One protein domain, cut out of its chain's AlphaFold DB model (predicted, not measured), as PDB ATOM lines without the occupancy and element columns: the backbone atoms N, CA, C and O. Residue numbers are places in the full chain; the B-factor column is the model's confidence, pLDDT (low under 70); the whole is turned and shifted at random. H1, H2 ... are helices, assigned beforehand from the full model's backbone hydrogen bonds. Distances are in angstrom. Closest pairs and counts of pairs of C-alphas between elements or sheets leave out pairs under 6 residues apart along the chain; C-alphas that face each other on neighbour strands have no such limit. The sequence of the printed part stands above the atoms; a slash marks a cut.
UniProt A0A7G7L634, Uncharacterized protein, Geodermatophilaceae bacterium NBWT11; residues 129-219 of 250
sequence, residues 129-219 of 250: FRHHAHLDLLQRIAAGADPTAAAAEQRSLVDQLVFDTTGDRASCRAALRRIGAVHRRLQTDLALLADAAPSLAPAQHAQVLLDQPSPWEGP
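This is residues 129 to 219 of the 250 residues of an uncharacterized protein of Geodermatophilaceae bacterium NBWT11 (UniProt A0A7G7L634). A long helical hairpin, H2 and H3, makes the longest axis, and two shorter helices, H1 and H4, pack on it. The first part of H1 meets the middle stretch of H3, while H4 packs crosswise near the last part of H3 and also on H1; a tail of residues 211 to 219 follows H4. The printed part has 91 residues with four named helices, in the order H1 H2 H3 H4, and no named strand; its class is all helix, and the helix packing is mostly crossed, with one shallow tilt among five touching pairs. It is compact, with a radius of gyration of the C-alphas of 13.8 A, yet elongated in outline, spanning 46 by 29 by 17 A.

Begin with H3, residues 169 to 196, the longest helix by residues, and then find H2, residues 147 to 166, which comes before it in the chain. These two form a helical hairpin: they touch and run opposite ways at a shallow tilt of 20 degrees, and the closest C-alphas, of Asp 159 and Cys 172, are 5.3 A apart. Next find H1, residues 129 to 142, which touches H3 with residues 130 to 134 alone, at a steep tilt of 48 degrees, the same way; the closest C-alphas, of His 134 and Val 182, are 6.1 A apart. H1 and H2 form another helical hairpin, at a steep tilt of 39 degrees, with the C-alphas of Ile 141 and Pro 147 closest at 5.8 A. H4, residues 202 to 210, touches H1 at a steep tilt of 39 degrees, opposite ways, with the C-alphas of Ala 142 and Ala 203 closest at 4.0 A. H4 is about perpendicular to H3, at 76 degrees, and touches residues 190 to 194 of H3 alone; the closest C-alphas are those of Leu 193 and His 205, 6.2 A. H2 and H4 are close but not clearly touching. In H1, H2, H3 and H4 every O i to N i+4 pair is within hydrogen-bond range.

Find C-alpha 169 at (22.616, -47.536, 15.357); from there H3 runs 40.3 A to C-alpha 196 at (36.971, -35.233, 51.000). H2 measures 28.2 A from first to last C-alpha, and H1, which starts at C-alpha 129 at (24.686, -53.753, 32.445), measures 19.9 A. H4 measures 12.3 A and ends at C-alpha 210 at (35.681, -50.631, 44.424).

Look for the two C-alphas farthest apart at Gly 167 and Ser 199, 45.9 A. The printed part has no cut, and the three links between the helices are tight. The mean pLDDT of the printed part is 88.7; residues 218 to 219 are under 70.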
ATOM      1  N   PHE A 129      23.932 -54.625  33.358       85.75
ATOM      2  CA  PHE A 129      24.686 -53.753  32.445       85.75
ATOM      3  C   PHE A 129      25.362 -52.583  33.164       85.75
ATOM      4  O   PHE A 129      26.560 -52.354  33.011       85.75
ATOM      5  N   ARG A 130      24.603 -51.838  33.978       88.50
ATOM      6  CA  ARG A 130      25.132 -50.659  34.683       88.50
ATOM      7  C   ARG A 130      26.155 -51.039  35.738       88.50
ATOM      8  O   ARG A 130      27.130 -50.316  35.903       88.50
ATOM      9  N   HIS A 131      25.942 -52.165  36.413       88.19
ATOM     10  CA  HIS A 131      26.879 -52.705  37.386       88.19
ATOM     11  C   HIS A 131      28.219 -53.054  36.728       88.19
ATOM     12  O   HIS A 131      29.260 -52.561  37.160       88.19
ATOM     13  N   HIS A 132      28.200 -53.802  35.623       84.75
ATOM     14  CA  HIS A 132      29.419 -54.146  34.889       84.75
ATOM     15  C   HIS A 132      30.102 -52.923  34.277       84.75
ATOM     16  O   HIS A 132      31.317 -52.786  34.398       84.75
ATOM     17  N   ALA A 133      29.336 -51.992  33.701       89.19
ATOM     18  CA  ALA A 133      29.878 -50.735  33.192       89.19
ATOM     19  C   ALA A 133      30.534 -49.891  34.293       89.19
ATOM     20  O   ALA A 133      31.564 -49.257  34.062       89.19
ATOM     21  N   HIS A 134      29.957 -49.896  35.494       91.69
ATOM     22  CA  HIS A 134      30.504 -49.200  36.651       91.69
ATOM     23  C   HIS A 134      31.822 -49.830  37.117       91.69
ATOM     24  O   HIS A 134      32.808 -49.114  37.289       91.69
ATOM     25  N   LEU A 135      31.860 -51.157  37.269       89.50
ATOM     26  CA  LEU A 135      33.063 -51.874  37.694       89.50
ATOM     27  C   LEU A 135      34.199 -51.783  36.668       89.50
ATOM     28  O   LEU A 135      35.323 -51.495  37.065       89.50
ATOM     29  N   ASP A 136      33.921 -51.959  35.372       88.31
ATOM     30  CA  ASP A 136      34.942 -51.844  34.314       88.31
ATOM     31  C   ASP A 136      35.593 -50.452  34.318       88.31
ATOM     32  O   ASP A 136      36.819 -50.337  34.260       88.31
ATOM     33  N   LEU A 137      34.800 -49.383  34.467       91.50
ATOM     34  CA  LEU A 137      35.347 -48.029  34.514       91.50
ATOM     35  C   LEU A 137      36.184 -47.789  35.781       91.50
ATOM     36  O   LEU A 137      37.284 -47.245  35.682       91.50
ATOM     37  N   LEU A 138      35.709 -48.221  36.955       92.44
ATOM     38  CA  LEU A 138      36.478 -48.105  38.200       92.44
ATOM     39  C   LEU A 138      37.795 -48.879  38.139       92.44
ATOM     40  O   LEU A 138      38.824 -48.348  38.543       92.44
ATOM     41  N   GLN A 139      37.787 -50.101  37.605       86.12
ATOM     42  CA  GLN A 139      38.986 -50.934  37.484       86.12
ATOM     43  C   GLN A 139      40.037 -50.293  36.571       86.12
ATOM     44  O   GLN A 139      41.219 -50.293  36.907       86.12
ATOM     45  N   ARG A 140      39.623 -49.681  35.452       85.69
ATOM     46  CA  ARG A 140      40.533 -48.930  34.568       85.69
ATOM     47  C   ARG A 140      41.170 -47.743  35.289       85.69
ATOM     48  O   ARG A 140      42.378 -47.542  35.183       85.69
ATOM     49  N   ILE A 141      40.378 -46.977  36.040       92.19
ATOM     50  CA  ILE A 141      40.869 -45.808  36.784       92.19
ATOM     51  C   ILE A 141      41.789 -46.243  37.935       92.19
ATOM     52  O   ILE A 141      42.854 -45.659  38.117       92.19
ATOM     53  N   ALA A 142      41.435 -47.304  38.665       88.06
ATOM     54  CA  ALA A 142      42.268 -47.891  39.716       88.06
ATOM     55  C   ALA A 142      43.607 -48.418  39.169       88.06
ATOM     56  O   ALA A 142      44.637 -48.292  39.826       88.06
ATOM     57  N   ALA A 143      43.623 -48.921  37.928       79.25
ATOM     58  CA  ALA A 143      44.844 -49.289  37.208       79.25
ATOM     59  C   ALA A 143      45.669 -48.081  36.710       79.25
ATOM     60  O   ALA A 143      46.710 -48.266  36.080       79.25
ATOM     61  N   GLY A 144      45.230 -46.849  36.986       85.19
ATOM     62  CA  GLY A 144      45.947 -45.614  36.665       85.19
ATOM     63  C   GLY A 144      45.532 -44.944  35.355       85.19
ATOM     64  O   GLY A 144      46.202 -44.004  34.929       85.19
ATOM     65  N   ALA A 145      44.454 -45.392  34.703       85.12
ATOM     66  CA  ALA A 145      43.930 -44.690  33.536       85.12
ATOM     67  C   ALA A 145      43.324 -43.334  33.932       85.12
ATOM     68  O   ALA A 145      42.643 -43.214  34.954       85.12
ATOM     69  N   ASP A 146      43.523 -42.315  33.090       92.31
ATOM     70  CA  ASP A 146      42.819 -41.040  33.238       92.31
ATOM     71  C   ASP A 146      41.292 -41.267  33.155       92.31
ATOM     72  O   ASP A 146      40.837 -41.925  32.213       92.31
ATOM     73  N   PRO A 147      40.480 -40.727  34.089       91.25
ATOM     74  CA  PRO A 147      39.035 -40.960  34.109       91.25
ATOM     75  C   PRO A 147      38.311 -40.579  32.814       91.25
ATOM     76  O   PRO A 147      37.388 -41.278  32.391       91.25
ATOM     77  N   THR A 148      38.730 -39.494  32.159       92.88
ATOM     78  CA  THR A 148      38.099 -39.024  30.919       92.88
ATOM     79  C   THR A 148      38.471 -39.934  29.754       92.88
ATOM     80  O   THR A 148      37.602 -40.327  28.972       92.88
ATOM     81  N   ALA A 149      39.747 -40.313  29.657       89.19
ATOM     82  CA  ALA A 149      40.228 -41.248  28.645       89.19
ATOM     83  C   ALA A 149      39.584 -42.636  28.796       89.19
ATOM     84  O   ALA A 149      39.096 -43.191  27.811       89.19
ATOM     85  N   ALA A 150      39.504 -43.164  30.022       87.56
ATOM     86  CA  ALA A 150      38.877 -44.452  30.312       87.56
ATOM     87  C   ALA A 150      37.381 -44.457  29.953       87.56
ATOM     88  O   ALA A 150      36.889 -45.404  29.335       87.56
ATOM     89  N   ALA A 151      36.660 -43.374  30.265       93.75
ATOM     90  CA  ALA A 151      35.261 -43.214  29.875       93.75
ATOM     91  C   ALA A 151      35.087 -43.149  28.345       93.75
ATOM     92  O   ALA A 151      34.172 -43.766  27.792       93.75
ATOM     93  N   ALA A 152      35.961 -42.427  27.637       92.56
ATOM     94  CA  ALA A 152      35.929 -42.357  26.177       92.56
ATOM     95  C   ALA A 152      36.207 -43.724  25.528       92.56
ATOM     96  O   ALA A 152      35.495 -44.122  24.603       92.56
ATOM     97  N   GLU A 153      37.185 -44.468  26.048       84.62
ATOM     98  CA  GLU A 153      37.513 -45.815  25.583       84.62
ATOM     99  C   GLU A 153      36.339 -46.778  25.791       84.62
ATOM    100  O   GLU A 153      35.918 -47.441  24.846       84.62
ATOM    101  N   GLN A 154      35.738 -46.790  26.985       90.69
ATOM    102  CA  GLN A 154      34.583 -47.639  27.280       90.69
ATOM    103  C   GLN A 154      33.394 -47.336  26.351       90.69
ATOM    104  O   GLN A 154      32.725 -48.251  25.874       90.69
ATOM    105  N   ARG A 155      33.143 -46.056  26.032       92.81
ATOM    106  CA  ARG A 155      32.104 -45.673  25.054       92.81
ATOM    107  C   ARG A 155      32.394 -46.230  23.668       92.81
ATOM    108  O   ARG A 155      31.474 -46.731  23.034       92.81
ATOM    109  N   SER A 156      33.640 -46.124  23.211       87.06
ATOM    110  CA  SER A 156      34.063 -46.640  21.906       87.06
ATOM    111  C   SER A 156      33.888 -48.157  21.828       87.06
ATOM    112  O   SER A 156      33.267 -48.666  20.897       87.06
ATOM    113  N   LEU A 157      34.349 -48.872  22.862       83.81
ATOM    114  CA  LEU A 157      34.227 -50.326  22.961       83.81
ATOM    115  C   LEU A 157      32.766 -50.777  22.911       83.81
ATOM    116  O   LEU A 157      32.438 -51.699  22.171       83.81
ATOM    117  N   VAL A 158      31.877 -50.112  23.652       86.50
ATOM    118  CA  VAL A 158      30.463 -50.503  23.681       86.50
ATOM    119  C   VAL A 158      29.719 -50.097  22.410       86.50
ATOM    120  O   VAL A 158      28.873 -50.864  21.957       86.50
ATOM    121  N   ASP A 159      30.029 -48.949  21.794       87.12
ATOM    122  CA  ASP A 159      29.458 -48.589  20.484       87.12
ATOM    123  C   ASP A 159      29.784 -49.657  19.436       87.12
ATOM    124  O   ASP A 159      28.872 -50.158  18.774       87.12
ATOM    125  N   GLN A 160      31.060 -50.046  19.357       83.00
ATOM    126  CA  GLN A 160      31.548 -51.057  18.424       83.00
ATOM    127  C   GLN A 160      30.927 -52.426  18.709       83.00
ATOM    128  O   GLN A 160      30.340 -53.025  17.814       83.00
ATOM    129  N   LEU A 161      30.976 -52.891  19.963       82.06
ATOM    130  CA  LEU A 161      30.434 -54.191  20.361       82.06
ATOM    131  C   LEU A 161      28.936 -54.308  20.044       82.06
ATOM    132  O   LEU A 161      28.488 -55.304  19.476       82.06
ATOM    133  N   VAL A 162      28.149 -53.283  20.384       82.44
ATOM    134  CA  VAL A 162      26.707 -53.279  20.110       82.44
ATOM    135  C   VAL A 162      26.444 -53.212  18.608       82.44
ATOM    136  O   VAL A 162      25.548 -53.909  18.126       82.44
ATOM    137  N   PHE A 163      27.214 -52.421  17.853       83.12
ATOM    138  CA  PHE A 163      27.045 -52.321  16.405       83.12
ATOM    139  C   PHE A 163      27.380 -53.635  15.695       83.12
ATOM    140  O   PHE A 163      26.580 -54.090  14.886       83.12
ATOM    141  N   ASP A 164      28.496 -54.276  16.042       79.81
ATOM    142  CA  ASP A 164      28.921 -55.545  15.437       79.81
ATOM    143  C   ASP A 164      27.920 -56.672  15.700       79.81
ATOM    144  O   ASP A 164      27.716 -57.544  14.859       79.81
ATOM    145  N   THR A 165      27.255 -56.630  16.854       78.94
ATOM    146  CA  THR A 165      26.267 -57.643  17.241       78.94
ATOM    147  C   THR A 165      24.905 -57.411  16.600       78.94
ATOM    148  O   THR A 165      24.237 -58.354  16.187       78.94
ATOM    149  N   THR A 166      24.448 -56.156  16.568       77.88
ATOM    150  CA  THR A 166      23.054 -55.830  16.220       77.88
ATOM    151  C   THR A 166      22.889 -55.260  14.815       77.88
ATOM    152  O   THR A 166      21.785 -55.281  14.277       77.88
ATOM    153  N   GLY A 167      23.947 -54.690  14.233       81.75
ATOM    154  CA  GLY A 167      23.882 -53.880  13.015       81.75
ATOM    155  C   GLY A 167      23.066 -52.585  13.157       81.75
ATOM    156  O   GLY A 167      22.834 -51.900  12.160       81.75
ATOM    157  N   ASP A 168      22.617 -52.224  14.366       84.31
ATOM    158  CA  ASP A 168      21.628 -51.167  14.590       84.31
ATOM    159  C   ASP A 168      22.185 -49.971  15.381       84.31
ATOM    160  O   ASP A 168      22.505 -50.032  16.571       84.31
ATOM    161  N   ARG A 169      22.190 -48.798  14.735       90.06
ATOM    162  CA  ARG A 169      22.616 -47.536  15.357       90.06
ATOM    163  C   ARG A 169      21.657 -47.031  16.438       90.06
ATOM    164  O   ARG A 169      22.082 -46.241  17.285       90.06
ATOM    165  N   ALA A 170      20.378 -47.410  16.431       88.31
ATOM    166  CA  ALA A 170      19.458 -47.050  17.510       88.31
ATOM    167  C   ALA A 170      19.819 -47.779  18.813       88.31
ATOM    168  O   ALA A 170      19.868 -47.133  19.868       88.31
ATOM    169  N   SER A 171      20.168 -49.061  18.714       84.75
ATOM    170  CA  SER A 171      20.709 -49.878  19.803       84.75
ATOM    171  C   SER A 171      22.020 -49.309  20.350       84.75
ATOM    172  O   SER A 171      22.122 -49.092  21.561       84.75
ATOM    173  N   CYS A 172      22.961 -48.911  19.483       88.06
ATOM    174  CA  CYS A 172      24.187 -48.215  19.904       88.06
ATOM    175  C   CYS A 172      23.883 -46.944  20.715       88.06
ATOM    176  O   CYS A 172      24.378 -46.756  21.826       88.06
ATOM    177  N   ARG A 173      22.991 -46.075  20.211       91.31
ATOM    178  CA  ARG A 173      22.588 -44.850  20.927       91.31
ATOM    179  C   ARG A 173      21.941 -45.155  22.277       91.31
ATOM    180  O   ARG A 173      22.140 -44.397  23.225       91.31
ATOM    181  N   ALA A 174      21.152 -46.224  22.378       88.44
ATOM    182  CA  ALA A 174      20.549 -46.642  23.639       88.44
ATOM    183  C   ALA A 174      21.612 -47.102  24.650       88.44
ATOM    184  O   ALA A 174      21.592 -46.632  25.788       88.44
ATOM    185  N   ALA A 175      22.574 -47.926  24.226       87.50
ATOM    186  CA  ALA A 175      23.694 -48.364  25.058       87.50
ATOM    187  C   ALA A 175      24.552 -47.179  25.540       87.50
ATOM    188  O   ALA A 175      24.809 -47.034  26.736       87.50
ATOM    189  N   LEU A 176      24.889 -46.246  24.644       92.25
ATOM    190  CA  LEU A 176      25.655 -45.042  24.985       92.25
ATOM    191  C   LEU A 176      24.920 -44.106  25.956       92.25
ATOM    192  O   LEU A 176      25.566 -43.431  26.763       92.25
ATOM    193  N   ARG A 177      23.579 -44.051  25.914       91.88
ATOM    194  CA  ARG A 177      22.780 -43.307  26.905       91.88
ATOM    195  C   ARG A 177      22.860 -43.942  28.294       91.88
ATOM    196  O   ARG A 177      22.988 -43.204  29.270       91.88
ATOM    197  N   ARG A 178      22.816 -45.277  28.376       90.25
ATOM    198  CA  ARG A 178      22.937 -46.032  29.638       90.25
ATOM    199  C   ARG A 178      24.316 -45.829  30.264       90.25
ATOM    200  O   ARG A 178      24.402 -45.422  31.418       90.25
ATOM    201  N   ILE A 179      25.380 -45.982  29.474       92.81
ATOM    202  CA  ILE A 179      26.759 -45.742  29.932       92.81
ATOM    203  C   ILE A 179      26.956 -44.291  30.357       92.81
ATOM    204  O   ILE A 179      27.552 -44.031  31.395       92.81
ATOM    205  N   GLY A 180      26.374 -43.335  29.629       94.06
ATOM    206  CA  GLY A 180      26.425 -41.930  30.026       94.06
ATOM    207  C   GLY A 180      25.835 -41.661  31.419       94.06
ATOM    208  O   GLY A 180      26.293 -40.748  32.099       94.06
ATOM    209  N   ALA A 181      24.839 -42.436  31.865       93.06
ATOM    210  CA  ALA A 181      24.313 -42.328  33.228       93.06
ATOM    211  C   ALA A 181      25.302 -42.860  34.275       93.06
ATOM    212  O   ALA A 181      25.508 -42.202  35.295       93.06
ATOM    213  N   VAL A 182      25.952 -43.993  33.990       94.00
ATOM    214  CA  VAL A 182      27.010 -44.567  34.839       94.00
ATOM    215  C   VAL A 182      28.183 -43.595  34.964       94.00
ATOM    216  O   VAL A 182      28.618 -43.305  36.073       94.00
ATOM    217  N   HIS A 183      28.632 -43.019  33.846       96.12
ATOM    218  CA  HIS A 183      29.742 -42.061  33.800       96.12
ATOM    219  C   HIS A 183      29.482 -40.824  34.641       96.12
ATOM    220  O   HIS A 183      30.323 -40.454  35.450       96.12
ATOM    221  N   ARG A 184      28.303 -40.207  34.494       95.94
ATOM    222  CA  ARG A 184      27.940 -39.031  35.296       95.94
ATOM    223  C   ARG A 184      27.934 -39.348  36.785       95.94
ATOM    224  O   ARG A 184      28.450 -38.556  37.562       95.94
ATOM    225  N   ARG A 185      27.376 -40.501  37.173       94.44
ATOM    226  CA  ARG A 185      27.344 -40.914  38.578       94.44
ATOM    227  C   ARG A 185      28.755 -41.103  39.133       94.44
ATOM    228  O   ARG A 185      29.080 -40.508  40.149       94.44
ATOM    229  N   LEU A 186      29.590 -41.861  38.427       94.69
ATOM    230  CA  LEU A 186      30.961 -42.152  38.843       94.69
ATOM    231  C   LEU A 186      31.829 -40.888  38.880       94.69
ATOM    232  O   LEU A 186      32.625 -40.720  39.795       94.69
ATOM    233  N   GLN A 187      31.629 -39.954  37.948       94.56
ATOM    234  CA  GLN A 187      32.280 -38.644  37.985       94.56
ATOM    235  C   GLN A 187      31.879 -37.843  39.232       94.56
ATOM    236  O   GLN A 187      32.736 -37.220  39.851       94.56
ATOM    237  N   THR A 188      30.596 -37.859  39.615       95.56
ATOM    238  CA  THR A 188      30.136 -37.231  40.862       95.56
ATOM    239  C   THR A 188      30.755 -37.899  42.087       95.56
ATOM    240  O   THR A 188      31.280 -37.199  42.946       95.56
ATOM    241  N   ASP A 189      30.742 -39.231  42.153       95.00
ATOM    242  CA  ASP A 189      31.273 -39.978  43.299       95.00
ATOM    243  C   ASP A 189      32.798 -39.771  43.452       95.00
ATOM    244  O   ASP A 189      33.284 -39.529  44.557       95.00
ATOM    245  N   LEU A 190      33.554 -39.758  42.343       94.44
ATOM    246  CA  LEU A 190      34.986 -39.434  42.348       94.44
ATOM    247  C   LEU A 190      35.261 -37.984  42.764       94.44
ATOM    248  O   LEU A 190      36.207 -37.745  43.508       94.44
ATOM    249  N   ALA A 191      34.452 -37.019  42.314       95.19
ATOM    250  CA  ALA A 191      34.610 -35.618  42.711       95.19
ATOM    251  C   ALA A 191      34.379 -35.427  44.219       95.19
ATOM    252  O   ALA A 191      35.173 -34.765  44.881       95.19
ATOM    253  N   LEU A 192      33.354 -36.080  44.780       96.25
ATOM    254  CA  LEU A 192      33.086 -36.058  46.221       96.25
ATOM    255  C   LEU A 192      34.251 -36.645  47.035       96.25
ATOM    256  O   LEU A 192      34.601 -36.108  48.085       96.25
ATOM    257  N   LEU A 193      34.874 -37.726  46.552       94.69
ATOM    258  CA  LEU A 193      36.060 -38.299  47.194       94.69
ATOM    259  C   LEU A 193      37.299 -37.416  47.048       94.69
ATOM    260  O   LEU A 193      38.077 -37.320  47.995       94.69
ATOM    261  N   ALA A 194      37.479 -36.759  45.904       94.44
ATOM    262  CA  ALA A 194      38.568 -35.810  45.704       94.44
ATOM    263  C   ALA A 194      38.452 -34.607  46.652       94.44
ATOM    264  O   ALA A 194      39.456 -34.199  47.232       94.44
ATOM    265  N   ASP A 195      37.237 -34.105  46.883       96.25
ATOM    266  CA  ASP A 195      36.979 -33.022  47.837       96.25
ATOM    267  C   ASP A 195      37.216 -33.466  49.292       96.25
ATOM    268  O   ASP A 195      37.779 -32.717  50.093       96.25
ATOM    269  N   ALA A 196      36.816 -34.693  49.647       95.38
ATOM    270  CA  ALA A 196      36.971 -35.233  51.000       95.38
ATOM    271  C   ALA A 196      38.404 -35.700  51.321       95.38
ATOM    272  O   ALA A 196      38.827 -35.662  52.478       95.38
ATOM    273  N   ALA A 197      39.150 -36.157  50.314       93.38
ATOM    274  CA  ALA A 197      40.495 -36.711  50.444       93.38
ATOM    275  C   ALA A 197      41.412 -36.222  49.301       93.38
ATOM    276  O   ALA A 197      41.838 -37.024  48.460       93.38
ATOM    277  N   PRO A 198      41.769 -34.923  49.276       92.06
ATOM    278  CA  PRO A 198      42.508 -34.307  48.168       92.06
ATOM    279  C   PRO A 198      43.964 -34.775  48.055       92.06
ATOM    280  O   PRO A 198      44.604 -34.573  47.029       92.06
ATOM    281  N   SER A 199      44.508 -35.398  49.104       92.31
ATOM    282  CA  SER A 199      45.860 -35.966  49.098       92.31
ATOM    283  C   SER A 199      45.963 -37.300  48.352       92.31
ATOM    284  O   SER A 199      47.074 -37.782  48.145       92.31
ATOM    285  N   LEU A 200      44.833 -37.924  48.008       92.44
ATOM    286  CA  LEU A 200      44.798 -39.197  47.293       92.44
ATOM    287  C   LEU A 200      44.744 -38.970  45.777       92.44
ATOM    288  O   LEU A 200      44.107 -38.039  45.287       92.44
ATOM    289  N   ALA A 201      45.404 -39.851  45.031       92.62
ATOM    290  CA  ALA A 201      45.339 -39.862  43.574       92.62
ATOM    291  C   ALA A 201      44.004 -40.463  43.077       92.62
ATOM    292  O   ALA A 201      43.422 -41.300  43.772       92.62
ATOM    293  N   PRO A 202      43.564 -40.164  41.838       90.00
ATOM    294  CA  PRO A 202      42.325 -40.712  41.271       90.00
ATOM    295  C   PRO A 202      42.227 -42.243  41.316       90.00
ATOM    296  O   PRO A 202      41.158 -42.792  41.573       90.00
ATOM    297  N   ALA A 203      43.351 -42.943  41.130       91.19
ATOM    298  CA  ALA A 203      43.411 -44.400  41.245       91.19
ATOM    299  C   ALA A 203      43.055 -44.896  42.658       91.19
ATOM    300  O   ALA A 203      42.377 -45.908  42.814       91.19
ATOM    301  N   GLN A 204      43.462 -44.158  43.696       93.50
ATOM    302  CA  GLN A 204      43.140 -44.480  45.087       93.50
ATOM    303  C   GLN A 204      41.677 -44.156  45.405       93.50
ATOM    304  O   GLN A 204      41.028 -44.938  46.093       93.50
ATOM    305  N   HIS A 205      41.122 -43.066  44.862       94.56
ATOM    306  CA  HIS A 205      39.680 -42.797  44.961       94.56
ATOM    307  C   HIS A 205      38.853 -43.907  44.304       94.56
ATOM    308  O   HIS A 205      37.872 -44.364  44.882       94.56
ATOM    309  N   ALA A 206      39.271 -44.387  43.130       92.75
ATOM    310  CA  ALA A 206      38.612 -45.505  42.460       92.75
ATOM    311  C   ALA A 206      38.710 -46.808  43.265       92.75
ATOM    312  O   ALA A 206      37.718 -47.525  43.358       92.75
ATOM    313  N   GLN A 207      39.855 -47.087  43.902       91.50
ATOM    314  CA  GLN A 207      39.995 -48.240  44.797       91.50
ATOM    315  C   GLN A 207      39.027 -48.157  45.987       91.50
ATOM    316  O   GLN A 207      38.342 -49.129  46.284       91.50
ATOM    317  N   VAL A 208      38.885 -46.979  46.604       93.50
ATOM    318  CA  VAL A 208      37.916 -46.755  47.692       93.50
ATOM    319  C   VAL A 208      36.473 -47.018  47.243       93.50
ATOM    320  O   VAL A 208      35.671 -47.508  48.036       93.50
ATOM    321  N   LEU A 209      36.121 -46.697  45.993       93.19
ATOM    322  CA  LEU A 209      34.797 -47.006  45.434       93.19
ATOM    323  C   LEU A 209      34.631 -48.487  45.067       93.19
ATOM    324  O   LEU A 209      33.515 -48.990  45.135       93.19
ATOM    325  N   LEU A 210      35.706 -49.184  44.682       89.00
ATOM    326  CA  LEU A 210      35.681 -50.631  44.424       89.00
ATOM    327  C   LEU A 210      35.449 -51.442  45.701       89.00
ATOM    328  O   LEU A 210      34.813 -52.489  45.641       89.00
ATOM    329  N   ASP A 211      35.920 -50.940  46.843       89.62
ATOM    330  CA  ASP A 211      35.730 -51.576  48.150       89.62
ATOM    331  C   ASP A 211      34.317 -51.331  48.733       89.62
ATOM    332  O   ASP A 211      33.988 -51.810  49.820       89.62
ATOM    333  N   GLN A 212      33.468 -50.583  48.020       87.88
ATOM    334  CA  GLN A 212      32.084 -50.284  48.391       87.88
ATOM    335  C   GLN A 212      31.091 -51.048  47.504       87.88
ATOM    336  O   GLN A 212      31.384 -51.334  46.339       87.88
ATOM    337  N   PRO A 213      29.881 -51.352  48.011       84.81
ATOM    338  CA  PRO A 213      28.835 -51.943  47.186       84.81
ATOM    339  C   PRO A 213      28.492 -51.021  46.014       84.81
ATOM    340  O   PRO A 213      28.408 -49.796  46.151       84.81
ATOM    341  N   SER A 214      28.281 -51.612  44.839       83.69
ATOM    342  CA  SER A 214      27.976 -50.837  43.640       83.69
ATOM    343  C   SER A 214      26.589 -50.192  43.768       83.69
ATOM    344  O   SER A 214      25.622 -50.886  44.078       83.69
ATOM    345  N   PRO A 215      26.412 -48.903  43.419       85.69
ATOM    346  CA  PRO A 215      25.089 -48.266  43.428       85.69
ATOM    347  C   PRO A 215      24.140 -48.847  42.366       85.69
ATOM    348  O   PRO A 215      22.953 -48.525  42.341       85.69
ATOM    349  N   TRP A 216      24.678 -49.668  41.463       83.69
ATOM    350  CA  TRP A 216      23.956 -50.366  40.407       83.69
ATOM    351  C   TRP A 216      23.841 -51.866  40.668       83.69
ATOM    352  O   TRP A 216      23.429 -52.597  39.769       83.69
ATOM    353  N   GLU A 217      24.233 -52.327  41.855       77.19
ATOM    354  CA  GLU A 217      24.022 -53.706  42.274       77.19
ATOM    355  C   GLU A 217      22.521 -54.019  42.207       77.19
ATOM    356  O   GLU A 217      21.678 -53.312  42.762       77.19
ATOM    357  N   GLY A 218      22.180 -55.031  41.415       60.75
ATOM    358  CA  GLY A 218      20.810 -55.417  41.108       60.75
ATOM    359  C   GLY A 218      20.669 -56.935  41.141       60.75
ATOM    360  O   GLY A 218      21.680 -57.631  41.251       60.75
ATOM    361  N   PRO A 219      19.435 -57.463  41.057       50.94
ATOM    362  CA  PRO A 219      19.213 -58.900  41.063       50.94
ATOM    363  C   PRO A 219      20.046 -59.545  39.954       50.94
ATOM    364  O   PRO A 219      19.888 -59.219  38.774       50.94
TER     365      PRO A 219